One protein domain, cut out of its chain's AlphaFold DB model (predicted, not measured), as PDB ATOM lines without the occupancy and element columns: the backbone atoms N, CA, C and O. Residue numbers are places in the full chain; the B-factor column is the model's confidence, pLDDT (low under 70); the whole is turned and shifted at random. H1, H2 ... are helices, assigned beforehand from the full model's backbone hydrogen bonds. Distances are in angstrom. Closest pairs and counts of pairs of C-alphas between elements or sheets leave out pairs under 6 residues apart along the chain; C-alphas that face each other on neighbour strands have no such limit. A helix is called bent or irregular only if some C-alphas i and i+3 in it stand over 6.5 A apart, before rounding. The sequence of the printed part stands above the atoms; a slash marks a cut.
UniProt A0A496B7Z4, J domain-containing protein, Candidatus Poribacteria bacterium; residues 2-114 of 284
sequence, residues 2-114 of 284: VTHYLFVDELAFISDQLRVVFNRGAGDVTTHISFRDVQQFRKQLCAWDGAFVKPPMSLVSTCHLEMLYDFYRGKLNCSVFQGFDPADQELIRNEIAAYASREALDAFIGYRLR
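This is residues 2 to 114 of the 284 residues of the protein "J domain-containing protein" of Candidatus Poribacteria bacterium (UniProt A0A496B7Z4). One long helix, H6, runs along most of an elongated body. The hairpin of H1 and H2 packs on its first part through H2, H3 lies beside H1, and H5 crosses its middle. The printed part has 113 residues with six named helices, H1 to H6, and no named strand: all helix, compact, radius of gyration of the C-alphas 14.5 A, spans 45 by 25 by 21 A.

H1, residues 2 to 12, begins at C-alpha 2 (32.784, -56.934, 26.768). H2 is 16 to 25, H3 35 to 42, H4 57 to 60 and H5 65 to 75. H6, 86 to 114, spans 39.4 A, ending at (16.167, -53.907, -10.776); it is irregular, C-alphas 108 and 111 being 7.0 A apart.

H6, the hub, touches H5 at a steep 55 degrees (closest C-alphas Tyr 72 and Ala 97, 5.0 A), H2 (Leu 18 and Ile 92, 6.4 A) and H4 (Val 60 and Leu 105, 6.6 A). H1 touches H3 at a shallow 11 degrees, the same way (Phe 7 and Phe 35, 5.7 A). Every O i to N i+4 pair is within hydrogen-bond range in H2, H3 and H5, 23 of 25 in H6 and 1 of 7 in H1, which has 3 of 8 O i to N i+3 pairs; H4 is too short.

The printed part has no cut. The link from H3 to H4 is long. Residues 2 to 6 are under 70 in pLDDT.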
ATOM      1  N   VAL A   2      32.820 -56.373  28.144       57.62
ATOM      2  CA  VAL A   2      32.784 -56.934  26.768       57.62
ATOM      3  C   VAL A   2      31.376 -56.964  26.138       57.62
ATOM      4  O   VAL A   2      31.234 -56.766  24.938       57.62
ATOM      5  N   THR A   3      30.318 -57.137  26.931       58.78
ATOM      6  CA  THR A   3      28.929 -57.212  26.442       58.78
ATOM      7  C   THR A   3      28.351 -55.890  25.930       58.78
ATOM      8  O   THR A   3      27.438 -55.931  25.112       58.78
ATOM      9  N   HIS A   4      28.870 -54.732  26.360       60.81
ATOM     10  CA  HIS A   4      28.338 -53.428  25.934       60.81
ATOM     11  C   HIS A   4      28.767 -53.042  24.511       60.81
ATOM     12  O   HIS A   4      28.012 -52.384  23.809       60.81
ATOM     13  N   TYR A   5      29.936 -53.481  24.043       61.50
ATOM     14  CA  TYR A   5      30.408 -53.118  22.700       61.50
ATOM     15  C   TYR A   5      29.654 -53.850  21.582       61.50
ATOM     16  O   TYR A   5      29.463 -53.298  20.505       61.50
ATOM     17  N   LEU A   6      29.160 -55.062  21.851       67.62
ATOM     18  CA  LEU A   6      28.553 -55.911  20.823       67.62
ATOM     19  C   LEU A   6      27.211 -55.383  20.294       67.62
ATOM     20  O   LEU A   6      26.879 -55.651  19.147       67.62
ATOM     21  N   PHE A   7      26.431 -54.644  21.090       76.00
ATOM     22  CA  PHE A   7      25.134 -54.141  20.617       76.00
ATOM     23  C   PHE A   7      25.240 -52.812  19.863       76.00
ATOM     24  O   PHE A   7      24.380 -52.527  19.030       76.00
ATOM     25  N   VAL A   8      26.277 -52.009  20.139       75.06
ATOM     26  CA  VAL A   8      26.517 -50.754  19.417       75.06
ATOM     27  C   VAL A   8      26.679 -51.066  17.934       75.06
ATOM     28  O   VAL A   8      25.999 -50.464  17.112       75.06
ATOM     29  N   ASP A   9      27.478 -52.076  17.596       80.38
ATOM     30  CA  ASP A   9      27.727 -52.466  16.207       80.38
ATOM     31  C   ASP A   9      26.483 -53.035  15.499       80.38
ATOM     32  O   ASP A   9      26.309 -52.817  14.299       80.38
ATOM     33  N   GLU A  10      25.576 -53.696  16.229       83.81
ATOM     34  CA  GLU A  10      24.358 -54.308  15.667       83.81
ATOM     35  C   GLU A  10      23.355 -53.295  15.114       83.81
ATOM     36  O   GLU A  10      22.559 -53.661  14.256       83.81
ATOM     37  N   LEU A  11      23.356 -52.046  15.589       87.50
ATOM     38  CA  LEU A  11      22.428 -51.009  15.121       87.50
ATOM     39  C   LEU A  11      23.133 -49.736  14.635       87.50
ATOM     40  O   LEU A  11      22.536 -48.966  13.890       87.50
ATOM     41  N   ALA A  12      24.408 -49.515  14.968       84.25
ATOM     42  CA  ALA A  12      25.179 -48.370  14.473       84.25
ATOM     43  C   ALA A  12      25.448 -48.419  12.960       84.25
ATOM     44  O   ALA A  12      25.921 -47.437  12.385       84.25
ATOM     45  N   PHE A  13      25.167 -49.544  12.296       87.25
ATOM     46  CA  PHE A  13      25.185 -49.620  10.838       87.25
ATOM     47  C   PHE A  13      24.036 -48.811  10.205       87.25
ATOM     48  O   PHE A  13      24.162 -48.364   9.070       87.25
ATOM     49  N   ILE A  14      22.945 -48.560  10.938       92.06
ATOM     50  CA  ILE A  14      21.792 -47.806  10.430       92.06
ATOM     51  C   ILE A  14      22.180 -46.350  10.137       92.06
ATOM     52  O   ILE A  14      21.885 -45.847   9.054       92.06
ATOM     53  N   SER A  15      22.872 -45.677  11.065       93.25
ATOM     54  CA  SER A  15      23.395 -44.324  10.843       93.25
ATOM     55  C   SER A  15      24.495 -43.925  11.824       93.25
ATOM     56  O   SER A  15      24.622 -44.469  12.924       93.25
ATOM     57  N   ASP A  16      25.289 -42.927  11.431       90.81
ATOM     58  CA  ASP A  16      26.363 -42.389  12.276       90.81
ATOM     59  C   ASP A  16      25.816 -41.665  13.511       90.81
ATOM     60  O   ASP A  16      26.450 -41.671  14.565       90.81
ATOM     61  N   GLN A  17      24.604 -41.109  13.420       93.38
ATOM     62  CA  GLN A  17      23.925 -40.484  14.555       93.38
ATOM     63  C   GLN A  17      23.624 -41.509  15.653       93.38
ATOM     64  O   GLN A  17      23.912 -41.259  16.824       93.38
ATOM     65  N   LEU A  18      23.142 -42.702  15.285       93.19
ATOM     66  CA  LEU A  18      22.917 -43.780  16.252       93.19
ATOM     67  C   LEU A  18      24.205 -44.265  16.895       93.19
ATOM     68  O   LEU A  18      24.225 -44.535  18.093       93.19
ATOM     69  N   ARG A  19      25.304 -44.312  16.137       91.69
ATOM     70  CA  ARG A  19      26.619 -44.621  16.703       91.69
ATOM     71  C   ARG A  19      26.994 -43.635  17.809       91.69
ATOM     72  O   ARG A  19      27.458 -44.058  18.863       91.69
ATOM     73  N   VAL A  20      26.783 -42.336  17.587       92.44
ATOM     74  CA  VAL A  20      27.048 -41.299  18.597       92.44
ATOM     75  C   VAL A  20      26.154 -41.493  19.823       92.44
ATOM     76  O   VAL A  20      26.669 -41.513  20.941       92.44
ATOM     77  N   VAL A  21      24.846 -41.696  19.630       93.00
ATOM     78  CA  VAL A  21      23.886 -41.929  20.724       93.00
ATOM     79  C   VAL A  21      24.280 -43.149  21.558       93.00
ATOM     80  O   VAL A  21      24.426 -43.050  22.776       93.00
ATOM     81  N   PHE A  22      24.529 -44.289  20.913       91.50
ATOM     82  CA  PHE A  22      24.878 -45.524  21.610       91.50
ATOM     83  C   PHE A  22      26.244 -45.445  22.299       91.50
ATOM     84  O   PHE A  22      26.383 -45.949  23.411       91.50
ATOM     85  N   ASN A  23      27.225 -44.752  21.712       89.94
ATOM     86  CA  ASN A  23      28.518 -44.518  22.362       89.94
ATOM     87  C   ASN A  23      28.395 -43.647  23.618       89.94
ATOM     88  O   ASN A  23      29.075 -43.923  24.604       89.94
ATOM     89  N   ARG A  24      27.528 -42.623  23.613       89.44
ATOM     90  CA  ARG A  24      27.246 -41.828  24.823       89.44
ATOM     91  C   ARG A  24      26.552 -42.670  25.890       89.44
ATOM     92  O   ARG A  24      26.933 -42.609  27.054       89.44
ATOM     93  N   GLY A  25      25.582 -43.490  25.483       85.94
ATOM     94  CA  GLY A  25      24.840 -44.367  26.387       85.94
ATOM     95  C   GLY A  25      25.665 -45.520  26.965       85.94
ATOM     96  O   GLY A  25      25.316 -46.021  28.023       85.94
ATOM     97  N   ALA A  26      26.765 -45.939  26.329       82.81
ATOM     98  CA  ALA A  26      27.547 -47.103  26.760       82.81
ATOM     99  C   ALA A  26      28.197 -46.968  28.154       82.81
ATOM    100  O   ALA A  26      28.574 -47.982  28.742       82.81
ATOM    101  N   GLY A  27      28.346 -45.744  28.668       80.12
ATOM    102  CA  GLY A  27      28.877 -45.472  30.009       80.12
ATOM    103  C   GLY A  27      27.815 -45.278  31.095       80.12
ATOM    104  O   GLY A  27      28.176 -45.165  32.265       80.12
ATOM    105  N   ASP A  28      26.534 -45.222  30.729       83.56
ATOM    106  CA  ASP A  28      25.436 -44.984  31.663       83.56
ATOM    107  C   ASP A  28      24.892 -46.321  32.197       83.56
ATOM    108  O   ASP A  28      24.648 -47.269  31.456       83.56
ATOM    109  N   VAL A  29      24.726 -46.426  33.515       74.06
ATOM    110  CA  VAL A  29      24.189 -47.632  34.170       74.06
ATOM    111  C   VAL A  29      22.672 -47.743  33.949       74.06
ATOM    112  O   VAL A  29      22.091 -48.817  34.083       74.06
ATOM    113  N   THR A  30      22.004 -46.646  33.594       77.38
ATOM    114  CA  THR A  30      20.550 -46.612  33.377       77.38
ATOM    115  C   THR A  30      20.135 -47.127  31.993       77.38
ATOM    116  O   THR A  30      19.010 -47.595  31.816       77.38
ATOM    117  N   THR A  31      21.060 -47.161  31.032       78.00
ATOM    118  CA  THR A  31      20.871 -47.631  29.647       78.00
ATOM    119  C   THR A  31      21.223 -49.118  29.491       78.00
ATOM    120  O   THR A  31      21.818 -49.550  28.497       78.00
ATOM    121  N   HIS A  32      20.864 -49.952  30.472       83.12
ATOM    122  CA  HIS A  32      21.088 -51.393  30.374       83.12
ATOM    123  C   HIS A  32      20.121 -52.038  29.372       83.12
ATOM    124  O   HIS A  32      19.016 -52.452  29.716       83.12
ATOM    125  N   ILE A  33      20.579 -52.174  28.129       87.12
ATOM    126  CA  ILE A  33      19.920 -52.972  27.097       87.12
ATOM    127  C   ILE A  33      20.658 -54.296  26.948       87.12
ATOM    128  O   ILE A  33      21.874 -54.328  26.747       87.12
ATOM    129  N   SER A  34      19.931 -55.412  27.023       89.50
ATOM    130  CA  SER A  34      20.551 -56.710  26.787       89.50
ATOM    131  C   SER A  34      20.793 -56.933  25.289       89.50
ATOM    132  O   SER A  34      19.965 -56.598  24.441       89.50
ATOM    133  N   PHE A  35      21.912 -57.576  24.946       88.50
ATOM    134  CA  PHE A  35      22.201 -57.983  23.565       88.50
ATOM    135  C   PHE A  35      21.064 -58.827  22.960       88.50
ATOM    136  O   PHE A  35      20.749 -58.705  21.777       88.50
ATOM    137  N   ARG A  36      20.404 -59.648  23.788       91.75
ATOM    138  CA  ARG A  36      19.246 -60.453  23.391       91.75
ATOM    139  C   ARG A  36      18.069 -59.581  22.950       91.75
ATOM    140  O   ARG A  36      17.429 -59.918  21.956       91.75
ATOM    141  N   ASP A  37      17.794 -58.487  23.656       91.94
ATOM    142  CA  ASP A  37      16.691 -57.586  23.313       91.94
ATOM    143  C   ASP A  37      16.979 -56.836  22.011       91.94
ATOM    144  O   ASP A  37      16.097 -56.740  21.160       91.94
ATOM    145  N   VAL A  38      18.227 -56.404  21.796       91.12
ATOM    146  CA  VAL A  38      18.656 -55.790  20.524       91.12
ATOM    147  C   VAL A  38      18.537 -56.773  19.364       91.12
ATOM    148  O   VAL A  38      17.968 -56.433  18.331       91.12
ATOM    149  N   GLN A  39      18.999 -58.012  19.536       91.00
ATOM    150  CA  GLN A  39      18.858 -59.069  18.532       91.00
ATOM    151  C   GLN A  39      17.386 -59.351  18.204       91.00
ATOM    152  O   GLN A  39      17.015 -59.462  17.037       91.00
ATOM    153  N   GLN A  40      16.524 -59.441  19.220       91.94
ATOM    154  CA  GLN A  40      15.097 -59.672  19.015       91.94
ATOM    155  C   GLN A  40      14.409 -58.474  18.348       91.94
ATOM    156  O   GLN A  40      13.511 -58.662  17.527       91.94
ATOM    157  N   PHE A  41      14.838 -57.255  18.668       94.00
ATOM    158  CA  PHE A  41      14.376 -56.043  18.009       94.00
ATOM    159  C   PHE A  41      14.828 -55.981  16.544       94.00
ATOM    160  O   PHE A  41      14.008 -55.717  15.669       94.00
ATOM    161  N   ARG A  42      16.089 -56.314  16.247       92.50
ATOM    162  CA  ARG A  42      16.653 -56.309  14.888       92.50
ATOM    163  C   ARG A  42      15.866 -57.191  13.918       92.50
ATOM    164  O   ARG A  42      15.693 -56.813  12.763       92.50
ATOM    165  N   LYS A  43      15.309 -58.313  14.382       90.75
ATOM    166  CA  LYS A  43      14.412 -59.158  13.570       90.75
ATOM    167  C   LYS A  43      13.184 -58.408  13.038       90.75
ATOM    168  O   LYS A  43      12.674 -58.750  11.982       90.75
ATOM    169  N   GLN A  44      12.726 -57.360  13.725       92.06
ATOM    170  CA  GLN A  44      11.629 -56.510  13.244       92.06
ATOM    171  C   GLN A  44      12.049 -55.587  12.092       92.06
ATOM    172  O   GLN A  44      11.176 -55.038  11.420       92.06
ATOM    173  N   LEU A  45      13.357 -55.411  11.867       92.12
ATOM    174  CA  LEU A  45      13.924 -54.503  10.870       92.12
ATOM    175  C   LEU A  45      14.416 -55.203   9.604       92.12
ATOM    176  O   LEU A  45      14.574 -54.533   8.597       92.12
ATOM    177  N   CYS A  46      14.665 -56.513   9.629       89.81
ATOM    178  CA  CYS A  46      15.160 -57.249   8.464       89.81
ATOM    179  C   CYS A  46      13.994 -57.818   7.649       89.81
ATOM    180  O   CYS A  46      13.310 -58.712   8.137       89.81
ATOM    181  N   ALA A  47      13.792 -57.377   6.401       86.56
ATOM    182  CA  ALA A  47      12.605 -57.745   5.609       86.56
ATOM    183  C   ALA A  47      12.435 -59.254   5.349       86.56
ATOM    184  O   ALA A  47      11.332 -59.727   5.062       86.56
ATOM    185  N   TRP A  48      13.525 -60.010   5.460       78.94
ATOM    186  CA  TRP A  48      13.569 -61.462   5.285       78.94
ATOM    187  C   TRP A  48      13.154 -62.242   6.539       78.94
ATOM    188  O   TRP A  48      12.902 -63.444   6.454       78.94
ATOM    189  N   ASP A  49      13.087 -61.584   7.697       91.44
ATOM    190  CA  ASP A  49      12.691 -62.208   8.955       91.44
ATOM    191  C   ASP A  49      11.156 -62.251   9.090       91.44
ATOM    192  O   ASP A  49      10.430 -61.353   8.657       91.44
ATOM    193  N   GLY A  50      10.635 -63.311   9.711       87.94
ATOM    194  CA  GLY A  50       9.199 -63.468   9.951       87.94
ATOM    195  C   GLY A  50       8.619 -62.434  10.922       87.94
ATOM    196  O   GLY A  50       7.421 -62.161  10.861       87.94
ATOM    197  N   ALA A  51       9.453 -61.853  11.788       91.00
ATOM    198  CA  ALA A  51       9.076 -60.797  12.724       91.00
ATOM    199  C   ALA A  51       9.082 -59.394  12.096       91.00
ATOM    200  O   ALA A  51       8.695 -58.435  12.768       91.00
ATOM    201  N   PHE A  52       9.500 -59.257  10.834       92.56
ATOM    202  CA  PHE A  52       9.485 -57.980  10.138       92.56
ATOM    203  C   PHE A  52       8.075 -57.401  10.062       92.56
ATOM    204  O   PHE A  52       7.121 -58.068   9.644       92.56
ATOM    205  N   VAL A  53       7.942 -56.124  10.413       92.69
ATOM    206  CA  VAL A  53       6.660 -55.424  10.338       92.69
ATOM    207  C   VAL A  53       6.339 -55.125   8.871       92.69
ATOM    208  O   VAL A  53       6.821 -54.155   8.289       92.69
ATOM    209  N   LYS A  54       5.520 -55.981   8.251       94.88
ATOM    210  CA  LYS A  54       5.177 -55.867   6.827       94.88
ATOM    211  C   LYS A  54       4.221 -54.691   6.576       94.88
ATOM    212  O   LYS A  54       3.125 -54.675   7.144       94.88
ATOM    213  N   PRO A  55       4.583 -53.736   5.705       96.25
ATOM    214  CA  PRO A  55       3.704 -52.649   5.317       96.25
ATOM    215  C   PRO A  55       2.639 -53.155   4.333       96.25
ATOM    216  O   PRO A  55       2.871 -54.130   3.609       96.25
ATOM    217  N   PRO A  56       1.461 -52.510   4.257       96.69
ATOM    218  CA  PRO A  56       0.481 -52.820   3.224       96.69
ATOM    219  C   PRO A  56       1.093 -52.662   1.827       96.69
ATOM    220  O   PRO A  56       1.728 -51.651   1.540       96.69
ATOM    221  N   MET A  57       0.862 -53.611   0.916       94.44
ATOM    222  CA  MET A  57       1.422 -53.513  -0.442       94.44
ATOM    223  C   MET A  57       0.929 -52.283  -1.211       94.44
ATOM    224  O   MET A  57       1.664 -51.759  -2.045       94.44
ATOM    225  N   SER A  58      -0.280 -51.797  -0.911       95.19
ATOM    226  CA  SER A  58      -0.782 -50.528  -1.443       95.19
ATOM    227  C   SER A  58       0.146 -49.367  -1.086       95.19
ATOM    228  O   SER A  58       0.461 -48.574  -1.966       95.19
ATOM    229  N   LEU A  59       0.654 -49.331   0.149       95.75
ATOM    230  CA  LEU A  59       1.603 -48.334   0.634       95.75
ATOM    231  C   LEU A  59       2.963 -48.465  -0.054       95.75
ATOM    232  O   LEU A  59       3.466 -47.488  -0.590       95.75
ATOM    233  N   VAL A  60       3.537 -49.673  -0.103       93.56
ATOM    234  CA  VAL A  60       4.843 -49.894  -0.753       93.56
ATOM    235  C   VAL A  60       4.787 -49.489  -2.225       93.56
ATOM    236  O   VAL A  60       5.691 -48.834  -2.733       93.56
ATOM    237  N   SER A  61       3.696 -49.839  -2.914       89.69
ATOM    238  CA  SER A  61       3.536 -49.629  -4.356       89.69
ATOM    239  C   SER A  61       3.558 -48.168  -4.807       89.69
ATOM    240  O   SER A  61       3.724 -47.930  -6.010       89.69
ATOM    241  N   THR A  62       3.394 -47.224  -3.874       92.94
ATOM    242  CA  THR A  62       3.484 -45.787  -4.146       92.94
ATOM    243  C   THR A  62       4.926 -45.301  -4.284       92.94
ATOM    244  O   THR A  62       5.151 -44.260  -4.891       92.94
ATOM    245  N   CYS A  63       5.901 -46.049  -3.754       91.69
ATOM    246  CA  CYS A  63       7.298 -45.628  -3.628       91.69
ATOM    247  C   CYS A  63       7.489 -44.302  -2.856       91.69
ATOM    248  O   CYS A  63       8.514 -43.648  -3.020       91.69
ATOM    249  N   HIS A  64       6.543 -43.893  -2.000       94.88
ATOM    250  CA  HIS A  64       6.707 -42.716  -1.142       94.88
ATOM    251  C   HIS A  64       7.381 -43.094   0.181       94.88
ATOM    252  O   HIS A  64       6.738 -43.627   1.088       94.88
ATOM    253  N   LEU A  65       8.679 -42.789   0.297       95.38
ATOM    254  CA  LEU A  65       9.474 -43.053   1.504       95.38
ATOM    255  C   LEU A  65       8.867 -42.435   2.768       95.38
ATOM    256  O   LEU A  65       8.876 -43.083   3.807       95.38
ATOM    257  N   GLU A  66       8.311 -41.226   2.683       96.81
ATOM    258  CA  GLU A  66       7.705 -40.527   3.827       96.81
ATOM    259  C   GLU A  66       6.513 -41.296   4.408       96.81
ATOM    260  O   GLU A  66       6.414 -41.479   5.618       96.81
ATOM    261  N   MET A  67       5.650 -41.850   3.553       97.50
ATOM    262  CA  MET A  67       4.496 -42.609   4.035       97.50
ATOM    263  C   MET A  67       4.910 -43.945   4.674       97.50
ATOM    264  O   MET A  67       4.269 -44.414   5.615       97.50
ATOM    265  N   LEU A  68       5.976 -44.577   4.165       97.44
ATOM    266  CA  LEU A  68       6.563 -45.761   4.801       97.44
ATOM    267  C   LEU A  68       7.229 -45.404   6.129       97.44
ATOM    268  O   LEU A  68       7.073 -46.143   7.100       97.44
ATOM    269  N   TYR A  69       7.901 -44.260   6.190       97.88
ATOM    270  CA  TYR A  69       8.506 -43.741   7.406       97.88
ATOM    271  C   TYR A  69       7.455 -43.536   8.496       97.88
ATOM    272  O   TYR A  69       7.612 -44.081   9.588       97.88
ATOM    273  N   ASP A  70       6.345 -42.863   8.188       98.19
ATOM    274  CA  ASP A  70       5.244 -42.657   9.133       98.19
ATOM    275  C   ASP A  70       4.635 -43.986   9.594       98.19
ATOM    276  O   ASP A  70       4.362 -44.183  10.784       98.19
ATOM    277  N   PHE A  71       4.480 -44.937   8.667       98.06
ATOM    278  CA  PHE A  71       4.039 -46.287   8.993       98.06
ATOM    279  C   PHE A  71       4.982 -46.959  10.001       98.06
ATOM    280  O   PHE A  71       4.526 -47.411  11.050       98.06
ATOM    281  N   TYR A  72       6.289 -47.008   9.732       98.12
ATOM    282  CA  TYR A  72       7.245 -47.671  10.621       98.12
ATOM    283  C   TYR A  72       7.408 -46.950  11.954       98.12
ATOM    284  O   TYR A  72       7.439 -47.602  12.999       98.12
ATOM    285  N   ARG A  73       7.412 -45.616  11.944       97.44
ATOM    286  CA  ARG A  73       7.455 -44.781  13.147       97.44
ATOM    287  C   ARG A  73       6.288 -45.074  14.097       97.44
ATOM    288  O   ARG A  73       6.473 -45.041  15.314       97.44
ATOM    289  N   GLY A  74       5.107 -45.378  13.553       97.00
ATOM    290  CA  GLY A  74       3.916 -45.742  14.325       97.00
ATOM    291  C   GLY A  74       3.783 -47.231  14.670       97.00
ATOM    292  O   GLY A  74       2.925 -47.583  15.480       97.00
ATOM    293  N   LYS A  75       4.577 -48.119  14.058       97.12
ATOM    294  CA  LYS A  75       4.422 -49.579  14.204       97.12
ATOM    295  C   LYS A  75       5.569 -50.280  14.918       97.12
ATOM    296  O   LYS A  75       5.328 -51.322  15.525       97.12
ATOM    297  N   LEU A  76       6.788 -49.755  14.846       96.19
ATOM    298  CA  LEU A  76       7.942 -50.375  15.491       96.19
ATOM    299  C   LEU A  76       7.903 -50.151  17.001       96.19
ATOM    300  O   LEU A  76       7.751 -49.025  17.480       96.19
ATOM    301  N   ASN A  77       8.069 -51.233  17.762       95.50
ATOM    302  CA  ASN A  77       8.153 -51.143  19.211       95.50
ATOM    303  C   ASN A  77       9.592 -50.835  19.652       95.50
ATOM    304  O   ASN A  77      10.412 -51.736  19.819       95.50
ATOM    305  N   CYS A  78       9.865 -49.554  19.894       96.06
ATOM    306  CA  CYS A  78      11.155 -49.054  20.368       96.06
ATOM    307  C   CYS A  78      11.300 -49.083  21.906       96.06
ATOM    308  O   CYS A  78      12.176 -48.408  22.441       96.06
ATOM    309  N   SER A  79      10.467 -49.839  22.641       95.50
ATOM    310  CA  SER A  79      10.503 -49.882  24.115       95.50
ATOM    311  C   SER A  79      11.841 -50.355  24.684       95.50
ATOM    312  O   SER A  79      12.194 -49.999  25.801       95.50
ATOM    313  N   VAL A  80      12.603 -51.123  23.904       94.44
ATOM    314  CA  VAL A  80      13.959 -51.558  24.263       94.44
ATOM    315  C   VAL A  80      14.908 -50.376  24.526       94.44
ATOM    316  O   VAL A  80      15.870 -50.529  25.266       94.44
ATOM    317  N   PHE A  81      14.612 -49.182  23.996       95.00
ATOM    318  CA  PHE A  81      15.434 -47.976  24.149       95.00
ATOM    319  C   PHE A  81      14.934 -47.003  25.232       95.00
ATOM    320  O   PHE A  81      15.422 -45.881  25.304       95.00
ATOM    321  N   GLN A  82      13.987 -47.400  26.090       94.50
ATOM    322  CA  GLN A  82      13.399 -46.514  27.115       94.50
ATOM    323  C   GLN A  82      14.400 -45.958  28.143       94.50
ATOM    324  O   GLN A  82      14.088 -44.975  28.806       94.50
ATOM    325  N   GLY A  83      15.580 -46.573  28.281       91.94
ATOM    326  CA  GLY A  83      16.639 -46.093  29.172       91.94
ATOM    327  C   GLY A  83      17.433 -44.891  28.644       91.94
ATOM    328  O   GLY A  83      18.195 -44.311  29.404       91.94
ATOM    329  N   PHE A  84      17.289 -44.512  27.368       92.94
ATOM    330  CA  PHE A  84      17.963 -43.332  26.806       92.94
ATOM    331  C   PHE A  84      17.251 -42.025  27.189       92.94
ATOM    332  O   PHE A  84      16.069 -42.034  27.530       92.94
ATOM    333  N   ASP A  85      17.934 -40.882  27.076       95.00
ATOM    334  CA  ASP A  85      17.294 -39.562  27.175       95.00
ATOM    335  C   ASP A  85      16.156 -39.415  26.134       95.00
ATOM    336  O   ASP A  85      16.288 -39.936  25.024       95.00
ATOM    337  N   PRO A  86      15.039 -38.719  26.434       96.06
ATOM    338  CA  PRO A  86      13.928 -38.567  25.494       96.06
ATOM    339  C   PRO A  86      14.306 -38.038  24.102       96.06
ATOM    340  O   PRO A  86      13.718 -38.485  23.115       96.06
ATOM    341  N   ALA A  87      15.282 -37.130  23.989       96.31
ATOM    342  CA  ALA A  87      15.745 -36.643  22.688       96.31
ATOM    343  C   ALA A  87      16.469 -37.749  21.902       96.31
ATOM    344  O   ALA A  87      16.248 -37.909  20.699       96.31
ATOM    345  N   ASP A  88      17.269 -38.560  22.593       95.56
ATOM    346  CA  ASP A  88      17.959 -39.708  22.007       95.56
ATOM    347  C   ASP A  88      16.979 -40.822  21.626       95.56
ATOM    348  O   ASP A  88      17.120 -41.416  20.560       95.56
ATOM    349  N   GLN A  89      15.938 -41.070  22.425       95.81
ATOM    350  CA  GLN A  89      14.872 -42.017  22.078       95.81
ATOM    351  C   GLN A  89      14.142 -41.625  20.789       95.81
ATOM    352  O   GLN A  89      13.833 -42.480  19.955       95.81
ATOM    353  N   GLU A  90      13.849 -40.336  20.630       97.25
ATOM    354  CA  GLU A  90      13.194 -39.798  19.441       97.25
ATOM    355  C   GLU A  90      14.103 -39.914  18.210       97.25
ATOM    356  O   GLU A  90      13.670 -40.400  17.164       97.25
ATOM    357  N   LEU A  91      15.387 -39.571  18.347       96.44
ATOM    358  CA  LEU A  91      16.380 -39.775  17.293       96.44
ATOM    359  C   LEU A  91      16.500 -41.259  16.909       96.44
ATOM    360  O   LEU A  91      16.423 -41.591  15.726       96.44
ATOM    361  N   ILE A  92      16.603 -42.159  17.896       95.62
ATOM    362  CA  ILE A  92      16.641 -43.614  17.692       95.62
ATOM    363  C   ILE A  92      15.436 -44.080  16.876       95.62
ATOM    364  O   ILE A  92      15.591 -44.761  15.860       95.62
ATOM    365  N   ARG A  93      14.232 -43.673  17.283       97.19
ATOM    366  CA  ARG A  93      12.989 -44.010  16.585       97.19
ATOM    367  C   ARG A  93      12.999 -43.532  15.134       97.19
ATOM    368  O   ARG A  93      12.590 -44.285  14.252       97.19
ATOM    369  N   ASN A  94      13.466 -42.311  14.892       97.25
ATOM    370  CA  ASN A  94      13.469 -41.703  13.565       97.25
ATOM    371  C   ASN A  94      14.437 -42.412  12.617       97.25
ATOM    372  O   ASN A  94      14.051 -42.784  11.510       97.25
ATOM    373  N   GLU A  95      15.660 -42.668  13.064       96.94
ATOM    374  CA  GLU A  95      16.678 -43.345  12.257       96.94
ATOM    375  C   GLU A  95      16.280 -44.792  11.931       96.94
ATOM    376  O   GLU A  95      16.394 -45.234  10.785       96.94
ATOM    377  N   ILE A  96      15.720 -45.513  12.906       96.56
ATOM    378  CA  ILE A  96      15.217 -46.878  12.712       96.56
ATOM    379  C   ILE A  96      14.037 -46.898  11.735       96.56
ATOM    380  O   ILE A  96      14.006 -47.742  10.839       96.56
ATOM    381  N   ALA A  97      13.062 -45.997  11.883       97.50
ATOM    382  CA  ALA A  97      11.917 -45.938  10.975       97.50
ATOM    383  C   ALA A  97      12.358 -45.615   9.539       97.50
ATOM    384  O   ALA A  97      11.871 -46.225   8.583       97.50
ATOM    385  N   ALA A  98      13.323 -44.704   9.382       97.12
ATOM    386  CA  ALA A  98      13.904 -44.376   8.086       97.12
ATOM    387  C   ALA A  98      14.615 -45.587   7.461       97.12
ATOM    388  O   ALA A  98      14.420 -45.858   6.276       97.12
ATOM    389  N   TYR A  99      15.384 -46.344   8.248       96.75
ATOM    390  CA  TYR A  99      16.020 -47.581   7.793       96.75
ATOM    391  C   TYR A  99      15.004 -48.648   7.380       96.75
ATOM    392  O   TYR A  99      15.067 -49.142   6.257       96.75
ATOM    393  N   ALA A 100      14.017 -48.944   8.228       96.62
ATOM    394  CA  ALA A 100      12.987 -49.940   7.928       96.62
ATOM    395  C   ALA A 100      12.194 -49.592   6.655       96.62
ATOM    396  O   ALA A 100      11.821 -50.479   5.889       96.62
ATOM    397  N   SER A 101      11.991 -48.299   6.385       97.50
ATOM    398  CA  SER A 101      11.351 -47.820   5.154       97.50
ATOM    399  C   SER A 101      12.167 -48.144   3.904       97.50
ATOM    400  O   SER A 101      11.605 -48.593   2.904       97.50
ATOM    401  N   ARG A 102      13.489 -47.937   3.964       97.25
ATOM    402  CA  ARG A 102      14.419 -48.265   2.872       97.25
ATOM    403  C   ARG A 102      14.509 -49.771   2.654       97.25
ATOM    404  O   ARG A 102      14.322 -50.221   1.529       97.25
ATOM    405  N   GLU A 103      14.678 -50.537   3.730       95.00
ATOM    406  CA  GLU A 103      14.699 -52.004   3.691       95.00
ATOM    407  C   GLU A 103      13.409 -52.564   3.064       95.00
ATOM    408  O   GLU A 103      13.453 -53.445   2.204       95.00
ATOM    409  N   ALA A 104      12.244 -52.021   3.436       95.31
ATOM    410  CA  ALA A 104      10.970 -52.415   2.847       95.31
ATOM    411  C   ALA A 104      10.910 -52.118   1.343       95.31
ATOM    412  O   ALA A 104      10.478 -52.968   0.560       95.31
ATOM    413  N   LEU A 105      11.335 -50.923   0.916       95.81
ATOM    414  CA  LEU A 105      11.354 -50.592  -0.507       95.81
ATOM    415  C   LEU A 105      12.288 -51.514  -1.286       95.81
ATOM    416  O   LEU A 105      11.855 -52.043  -2.310       95.81
ATOM    417  N   ASP A 106      13.507 -51.747  -0.799       94.06
ATOM    418  CA  ASP A 106      14.471 -52.663  -1.416       94.06
ATOM    419  C   ASP A 106      13.860 -54.053  -1.588       94.06
ATOM    420  O   ASP A 106      13.771 -54.562  -2.712       94.06
ATOM    421  N   ALA A 107      13.370 -54.636  -0.490       89.94
ATOM    422  CA  ALA A 107      12.888 -56.010  -0.442       89.94
ATOM    423  C   ALA A 107      11.638 -56.251  -1.300       89.94
ATOM    424  O   ALA A 107      11.546 -57.266  -1.996       89.94
ATOM    425  N   PHE A 108      10.663 -55.339  -1.275       88.75
ATOM    426  CA  PHE A 108       9.374 -55.566  -1.937       88.75
ATOM    427  C   PHE A 108       9.308 -55.027  -3.369       88.75
ATOM    428  O   PHE A 108       8.525 -55.545  -4.176       88.75
ATOM    429  N   ILE A 109      10.092 -53.999  -3.701       90.62
ATOM    430  CA  ILE A 109      10.015 -53.313  -4.997       90.62
ATOM    431  C   ILE A 109      11.380 -53.180  -5.666       90.62
ATOM    432  O   ILE A 109      11.488 -53.551  -6.834       90.62
ATOM    433  N   GLY A 110      12.403 -52.700  -4.958       88.69
ATOM    434  CA  GLY A 110      13.728 -52.397  -5.503       88.69
ATOM    435  C   GLY A 110      14.322 -53.576  -6.263       88.69
ATOM    436  O   GLY A 110      14.578 -53.470  -7.464       88.69
ATOM    437  N   TYR A 111      14.407 -54.747  -5.624       84.62
ATOM    438  CA  TYR A 111      14.896 -55.972  -6.272       84.62
ATOM    439  C   TYR A 111      14.102 -56.356  -7.526       84.62
ATOM    440  O   TYR A 111      14.679 -56.770  -8.532       84.62
ATOM    441  N   ARG A 112      12.772 -56.214  -7.500       83.31
ATOM    442  CA  ARG A 112      11.923 -56.554  -8.651       83.31
ATOM    443  C   ARG A 112      12.134 -55.592  -9.810       83.31
ATOM    444  O   ARG A 112      12.265 -56.042 -10.945       83.31
ATOM    445  N   LEU A 113      12.159 -54.290  -9.527       84.50
ATOM    446  CA  LEU A 113      12.370 -53.266 -10.544       84.50
ATOM    447  C   LEU A 113      13.770 -53.374 -11.153       84.50
ATOM    448  O   LEU A 113      13.888 -53.322 -12.373       84.50
ATOM    449  N   ARG A 114      14.797 -53.624 -10.331       86.75
ATOM    450  CA  ARG A 114      16.167 -53.907 -10.776       86.75
ATOM    451  C   ARG A 114      16.216 -55.111 -11.718       86.75
ATOM    452  O   ARG A 114      16.795 -55.028 -12.798       86.75
TER     453      ARG A 114